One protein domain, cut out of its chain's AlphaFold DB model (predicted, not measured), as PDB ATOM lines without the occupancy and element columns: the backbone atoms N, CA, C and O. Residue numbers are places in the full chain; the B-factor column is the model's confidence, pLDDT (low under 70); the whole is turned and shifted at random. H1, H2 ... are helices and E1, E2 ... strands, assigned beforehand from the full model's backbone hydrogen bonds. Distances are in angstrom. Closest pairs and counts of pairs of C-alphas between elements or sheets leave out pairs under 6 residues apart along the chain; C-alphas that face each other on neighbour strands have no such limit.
ATOM      1  N   ASP A  12      27.751  -0.892 -44.895       78.75
ATOM      2  CA  ASP A  12      29.189  -1.090 -45.100       78.75
ATOM      3  C   ASP A  12      29.539  -2.571 -45.284       78.75
ATOM      4  O   ASP A  12      30.330  -2.909 -46.165       78.75
ATOM      5  N   THR A  13      28.907  -3.467 -44.515       76.50
ATOM      6  CA  THR A  13      29.037  -4.925 -44.688       76.50
ATOM      7  C   THR A  13      28.603  -5.343 -46.094       76.50
ATOM      8  O   THR A  13      29.335  -6.055 -46.776       76.50
ATOM      9  N   LEU A  14      27.440  -4.860 -46.547       79.50
ATOM     10  CA  LEU A  14      26.898  -5.165 -47.875       79.50
ATOM     11  C   LEU A  14      27.813  -4.651 -48.992       79.50
ATOM     12  O   LEU A  14      28.077  -5.372 -49.950       79.50
ATOM     13  N   ARG A  15      28.359  -3.438 -48.845       79.62
ATOM     14  CA  ARG A  15      29.291  -2.853 -49.818       79.62
ATOM     15  C   ARG A  15      30.591  -3.648 -49.930       79.62
ATOM     16  O   ARG A  15      31.089  -3.850 -51.030       79.62
ATOM     17  N   ARG A  16      31.142  -4.097 -48.799       78.19
ATOM     18  CA  ARG A  16      32.363  -4.918 -48.776       78.19
ATOM     19  C   ARG A  16      32.115  -6.318 -49.338       78.19
ATOM     20  O   ARG A  16      32.934  -6.816 -50.107       78.19
ATOM     21  N   ALA A  17      30.973  -6.917 -49.006       79.94
ATOM     22  CA  ALA A  17      30.605  -8.236 -49.498       79.94
ATOM     23  C   ALA A  17      30.321  -8.246 -51.006       79.94
ATOM     24  O   ALA A  17      30.738  -9.177 -51.686       79.94
ATOM     25  N   GLY A  18      29.717  -7.180 -51.547       78.00
ATOM     26  CA  GLY A  18      29.501  -7.006 -52.991       78.00
ATOM     27  C   GLY A  18      30.790  -6.998 -53.825       78.00
ATOM     28  O   GLY A  18      30.747  -7.279 -55.014       78.00
ATOM     29  N   GLY A  19      31.952  -6.763 -53.205       74.69
ATOM     30  CA  GLY A  19      33.266  -6.927 -53.837       74.69
ATOM     31  C   GLY A  19      33.774  -8.376 -53.913       74.69
ATOM     32  O   GLY A  19      34.965  -8.570 -54.132       74.69
ATOM     33  N   GLY A  20      32.923  -9.379 -53.662       71.19
ATOM     34  CA  GLY A  20      33.283 -10.805 -53.681       71.19
ATOM     35  C   GLY A  20      33.995 -11.304 -52.415       71.19
ATOM     36  O   GLY A  20      34.516 -12.415 -52.391       71.19
ATOM     37  N   THR A  21      34.040 -10.500 -51.346       71.00
ATOM     38  CA  THR A  21      34.684 -10.896 -50.081       71.00
ATOM     39  C   THR A  21      33.666 -11.420 -49.074       71.00
ATOM     40  O   THR A  21      32.574 -10.877 -48.937       71.00
ATOM     41  N   PHE A  22      34.017 -12.478 -48.341       77.00
ATOM     42  CA  PHE A  22      33.236 -12.905 -47.182       77.00
ATOM     43  C   PHE A  22      33.464 -11.924 -46.030       77.00
ATOM     44  O   PHE A  22      34.605 -11.663 -45.644       77.00
ATOM     45  N   VAL A  23      32.384 -11.375 -45.478       76.56
ATOM     46  CA  VAL A  23      32.439 -10.375 -44.408       76.56
ATOM     47  C   VAL A  23      31.608 -10.849 -43.227       76.56
ATOM     48  O   VAL A  23      30.415 -11.104 -43.364       76.56
ATOM     49  N   VAL A  24      32.230 -10.916 -42.053       76.75
ATOM     50  CA  VAL A  24      31.531 -11.128 -40.780       76.75
ATOM     51  C   VAL A  24      31.358  -9.780 -40.095       76.75
ATOM     52  O   VAL A  24      32.308  -9.010 -39.962       76.75
ATOM     53  N   GLU A  25      30.131  -9.476 -39.696       75.75
ATOM     54  CA  GLU A  25      29.769  -8.246 -39.006       75.75
ATOM     55  C   GLU A  25      29.861  -8.415 -37.485       75.75
ATOM     56  O   GLU A  25      29.653  -9.509 -36.954       75.75
ATOM     57  N   ARG A  26      30.140  -7.311 -36.781       70.31
ATOM     58  CA  ARG A  26      30.204  -7.264 -35.316       70.31
ATOM     59  C   ARG A  26      28.949  -7.871 -34.687       70.31
ATOM     60  O   ARG A  26      27.833  -7.549 -35.102       70.31
ATOM     61  N   ALA A  27      29.148  -8.674 -33.643       71.12
ATOM     62  CA  ALA A  27      28.078  -9.206 -32.807       71.12
ATOM     63  C   ALA A  27      27.191  -8.086 -32.242       71.12
ATOM     64  O   ALA A  27      27.689  -7.092 -31.706       71.12
ATOM     65  N   ARG A  28      25.871  -8.243 -32.353       70.56
ATOM     66  CA  ARG A  28      24.881  -7.255 -31.893       70.56
ATOM     67  C   ARG A  28      23.715  -7.935 -31.199       70.56
ATOM     68  O   ARG A  28      23.471  -9.096 -31.490       70.56
ATOM     69  N   PRO A  29      22.957  -7.245 -30.334       67.00
ATOM     70  CA  PRO A  29      21.678  -7.761 -29.857       67.00
ATOM     71  C   PRO A  29      20.790  -8.150 -31.048       67.00
ATOM     72  O   PRO A  29      20.643  -7.366 -31.987       67.00
ATOM     73  N   GLY A  30      20.257  -9.370 -31.031       66.56
ATOM     74  CA  GLY A  30      19.463  -9.919 -32.123       66.56
ATOM     75  C   GLY A  30      18.165  -9.158 -32.347       66.56
ATOM     76  O   GLY A  30      17.602  -8.560 -31.426       66.56
ATOM     77  N   PHE A  31      17.672  -9.205 -33.583       59.94
ATOM     78  CA  PHE A  31      16.503  -8.433 -34.021       59.94
ATOM     79  C   PHE A  31      15.219  -8.788 -33.241       59.94
ATOM     80  O   PHE A  31      14.366  -7.931 -33.028       59.94
ATOM     81  N   ALA A  32      15.112 -10.030 -32.754       58.03
ATOM     82  CA  ALA A  32      13.987 -10.528 -31.954       58.03
ATOM     83  C   ALA A  32      14.220 -10.472 -30.425       58.03
ATOM     84  O   ALA A  32      13.484 -11.096 -29.664       58.03
ATOM     85  N   GLY A  33      15.247  -9.750 -29.956       55.72
ATOM     86  CA  GLY A  33      15.440  -9.425 -28.535       55.72
ATOM     87  C   GLY A  33      15.910 -10.562 -27.614       55.72
ATOM     88  O   GLY A  33      15.917 -10.378 -26.402       55.72
ATOM     89  N   GLY A  34      16.309 -11.725 -28.144       58.31
ATOM     90  CA  GLY A  34      16.595 -12.912 -27.317       58.31
ATOM     91  C   GLY A  34      18.067 -13.314 -27.163       58.31
ATOM     92  O   GLY A  34      18.430 -13.946 -26.174       58.31
ATOM     93  N   SER A  35      18.941 -12.975 -28.112       61.44
ATOM     94  CA  SER A  35      20.363 -13.344 -28.058       61.44
ATOM     95  C   SER A  35      21.184 -12.445 -28.967       61.44
ATOM     96  O   SER A  35      20.636 -11.891 -29.914       61.44
ATOM     97  N   ALA A  36      22.473 -12.263 -28.686       66.62
ATOM     98  CA  ALA A  36      23.334 -11.560 -29.623       66.62
ATOM     99  C   ALA A  36      23.471 -12.389 -30.918       66.62
ATOM    100  O   ALA A  36      23.521 -13.611 -30.858       66.62
ATOM    101  N   GLU A  37      23.494 -11.752 -32.079       75.38
ATOM    102  CA  GLU A  37      23.558 -12.361 -33.406       75.38
ATOM    103  C   GLU A  37      24.759 -11.794 -34.168       75.38
ATOM    104  O   GLU A  37      25.151 -10.637 -33.979       75.38
ATOM    105  N   MET A  38      25.336 -12.608 -35.049       76.75
ATOM    106  CA  MET A  38      26.330 -12.173 -36.028       76.75
ATOM    107  C   MET A  38      25.769 -12.335 -37.431       76.75
ATOM    108  O   MET A  38      25.275 -13.407 -37.786       76.75
ATOM    109  N   ALA A  39      25.876 -11.276 -38.230       79.56
ATOM    110  CA  ALA A  39      25.573 -11.327 -39.650       79.56
ATOM    111  C   ALA A  39      26.837 -11.684 -40.440       79.56
ATOM    112  O   ALA A  39      27.926 -11.187 -40.162       79.56
ATOM    113  N   MET A  40      26.684 -12.542 -41.437       81.56
ATOM    114  CA  MET A  40      27.720 -12.945 -42.379       81.56
ATOM    115  C   MET A  40      27.214 -12.633 -43.777       81.56
ATOM    116  O   MET A  40      26.103 -13.027 -44.125       81.56
ATOM    117  N   ALA A  41      28.005 -11.921 -44.567       83.50
ATOM    118  CA  ALA A  41      27.647 -11.501 -45.910       83.50
ATOM    119  C   ALA A  41      28.663 -12.029 -46.928       83.50
ATOM    120  O   ALA A  41      29.870 -11.973 -46.689       83.50
ATOM    121  N   LEU A  42      28.175 -12.517 -48.065       84.06
ATOM    122  CA  LEU A  42      28.980 -13.016 -49.176       84.06
ATOM    123  C   LEU A  42      28.416 -12.486 -50.497       84.06
ATOM    124  O   LEU A  42      27.230 -12.662 -50.771       84.06
ATOM    125  N   GLY A  43      29.251 -11.844 -51.312       82.81
ATOM    126  CA  GLY A  43      28.887 -11.491 -52.687       82.81
ATOM    127  C   GLY A  43      28.749 -12.738 -53.555       82.81
ATOM    128  O   GLY A  43      29.546 -13.666 -53.433       82.81
ATOM    129  N   LEU A  44      27.730 -12.772 -54.408       80.75
ATOM    130  CA  LEU A  44      27.513 -13.869 -55.346       80.75
ATOM    131  C   LEU A  44      28.215 -13.562 -56.674       80.75
ATOM    132  O   LEU A  44      27.896 -12.567 -57.326       80.75
ATOM    133  N   ASP A  45      29.140 -14.432 -57.085       74.94
ATOM    134  CA  ASP A  45      29.903 -14.267 -58.326       74.94
ATOM    135  C   ASP A  45      28.981 -14.071 -59.542       74.94
ATOM    136  O   ASP A  45      28.061 -14.853 -59.788       74.94
ATOM    137  N   GLY A  46      29.239 -13.013 -60.317       72.88
ATOM    138  CA  GLY A  46      28.477 -12.682 -61.526       72.88
ATOM    139  C   GLY A  46      27.175 -11.902 -61.297       72.88
ATOM    140  O   GLY A  46      26.398 -11.753 -62.240       72.88
ATOM    141  N   SER A  47      26.923 -11.384 -60.088       71.88
ATOM    142  CA  SER A  47      25.753 -10.545 -59.786       71.88
ATOM    143  C   SER A  47      26.046  -9.479 -58.722       71.88
ATOM    144  O   SER A  47      26.868  -9.700 -57.842       71.88
ATOM    145  N   ASP A  48      25.306  -8.363 -58.725       76.38
ATOM    146  CA  ASP A  48      25.342  -7.349 -57.646       76.38
ATOM    147  C   ASP A  48      24.593  -7.806 -56.368       76.38
ATOM    148  O   ASP A  48      24.203  -6.999 -55.519       76.38
ATOM    149  N   ALA A  49      24.340  -9.111 -56.226       80.25
ATOM    150  CA  ALA A  49      23.604  -9.683 -55.110       80.25
ATOM    151  C   ALA A  49      24.549 -10.133 -53.985       80.25
ATOM    152  O   ALA A  49      25.594 -10.740 -54.214       80.25
ATOM    153  N   VAL A  50      24.137  -9.876 -52.743       82.94
ATOM    154  CA  VAL A  50      24.853 -10.292 -51.532       82.94
ATOM    155  C   VAL A  50      23.965 -11.241 -50.737       82.94
ATOM    156  O   VAL A  50      22.859 -10.876 -50.338       82.94
ATOM    157  N   LEU A  51      24.455 -12.451 -50.480       84.31
ATOM    158  CA  LEU A  51      23.829 -13.390 -49.559       84.31
ATOM    159  C   LEU A  51      24.192 -12.995 -48.128       84.31
ATOM    160  O   LEU A  51      25.370 -12.941 -47.786       84.31
ATOM    161  N   VAL A  52      23.185 -12.750 -47.288       82.19
ATOM    162  CA  VAL A  52      23.379 -12.460 -45.863       82.19
ATOM    163  C   VAL A  52      22.745 -13.564 -45.028       82.19
ATOM    164  O   VAL A  52      21.540 -13.790 -45.110       82.19
ATOM    165  N   GLY A  53      23.550 -14.231 -44.206       80.81
ATOM    166  CA  GLY A  53      23.094 -15.140 -43.159       80.81
ATOM    167  C   GLY A  53      23.255 -14.504 -41.782       80.81
ATOM    168  O   GLY A  53      24.191 -13.742 -41.560       80.81
ATOM    169  N   ILE A  54      22.368 -14.830 -40.846       77.25
ATOM    170  CA  ILE A  54      22.527 -14.488 -39.428       77.25
ATOM    171  C   ILE A  54      22.668 -15.766 -38.617       77.25
ATOM    172  O   ILE A  54      21.961 -16.741 -38.862       77.25
ATOM    173  N   THR A  55      23.582 -15.761 -37.654       75.38
ATOM    174  CA  THR A  55      23.692 -16.834 -36.665       75.38
ATOM    175  C   THR A  55      23.516 -16.253 -35.267       75.38
ATOM    176  O   THR A  55      24.212 -15.291 -34.923       75.38
ATOM    177  N   PRO A  56      22.616 -16.810 -34.439       73.00
ATOM    178  CA  PRO A  56      22.577 -16.461 -33.031       73.00
ATOM    179  C   PRO A  56      23.862 -16.949 -32.350       73.00
ATOM    180  O   PRO A  56      24.401 -18.005 -32.684       73.00
ATOM    181  N   LEU A  57      24.359 -16.156 -31.405       67.75
ATOM    182  CA  LEU A  57      25.514 -16.468 -30.561       67.75
ATOM    183  C   LEU A  57      25.140 -17.419 -29.414       67.75
ATOM    184  O   LEU A  57      26.016 -18.089 -28.876       67.75
TER     185      LEU A  57
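Overview. This is residues 12 to 57 of the 346 residues of an uncharacterized protein of Pararhodospirillum photometricum DSM 122 (UniProt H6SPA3). A long hairpin of two antiparallel strands, E1 and E2, makes the long axis of a rod, and the short helix H1 packs beside the end where E1 passes to E2. A long stretch with no named element, residues 18 to 35, leads from H1 back along E1 and is tied to it by two short antiparallel pairings. The printed part has 46 residues with one named helix and two named strands, in the order H1, E1, E2; the class is mixed, helices and strands, with under half of the residues, 21, in named elements. The whole is only just loose, close to compact, with a radius of gyration of the C-alphas of 11.4 A and spans of 36 by 14 by 13 A.

Arrangement. E1, residues 36 to 43, and E2, residues 50 to 56, are antiparallel neighbours and form a hairpin, with 160 degrees between their directions. N 40 and O 53 are within hydrogen-bond range at 2.8 A, as are N 51 and O 42 at 2.8 A. Residues 23 to 24 pair with residues 40 to 41 of E1, and residues 28 to 29 with residues 36 to 37. H1, residues 12 to 17, comes closest to E1 at the C-alphas of Ala 17 and Gly 43, 4.9 A apart. Its closest C-alphas to E2 are those of Ala 17 and Val 50, 6.4 A apart. In H1 every O i to N i+4 pair is within hydrogen-bond range.

Along the chain. E1 is 23.7 A long, from C-alpha 36 at (23.334, -11.560, -29.623) to C-alpha 43. E2 measures 19.6 A and ends with C-alpha 56 at (22.577, -16.461, -33.031). H1 begins with C-alpha 12 at (29.189, -1.090, -45.100) and measures 8.5 A.

Size, cuts and confidence. The two C-alphas farthest apart, those of Gly 34 and Gly 46, are 36.2 A apart. The printed part has no cut. The link from H1 to E1 is long, 18 residues; that from E1 to E2 is short, 6 residues. Mean pLDDT of the printed part is 74.4, and residues 29 to 36 and residue 57 are under 70.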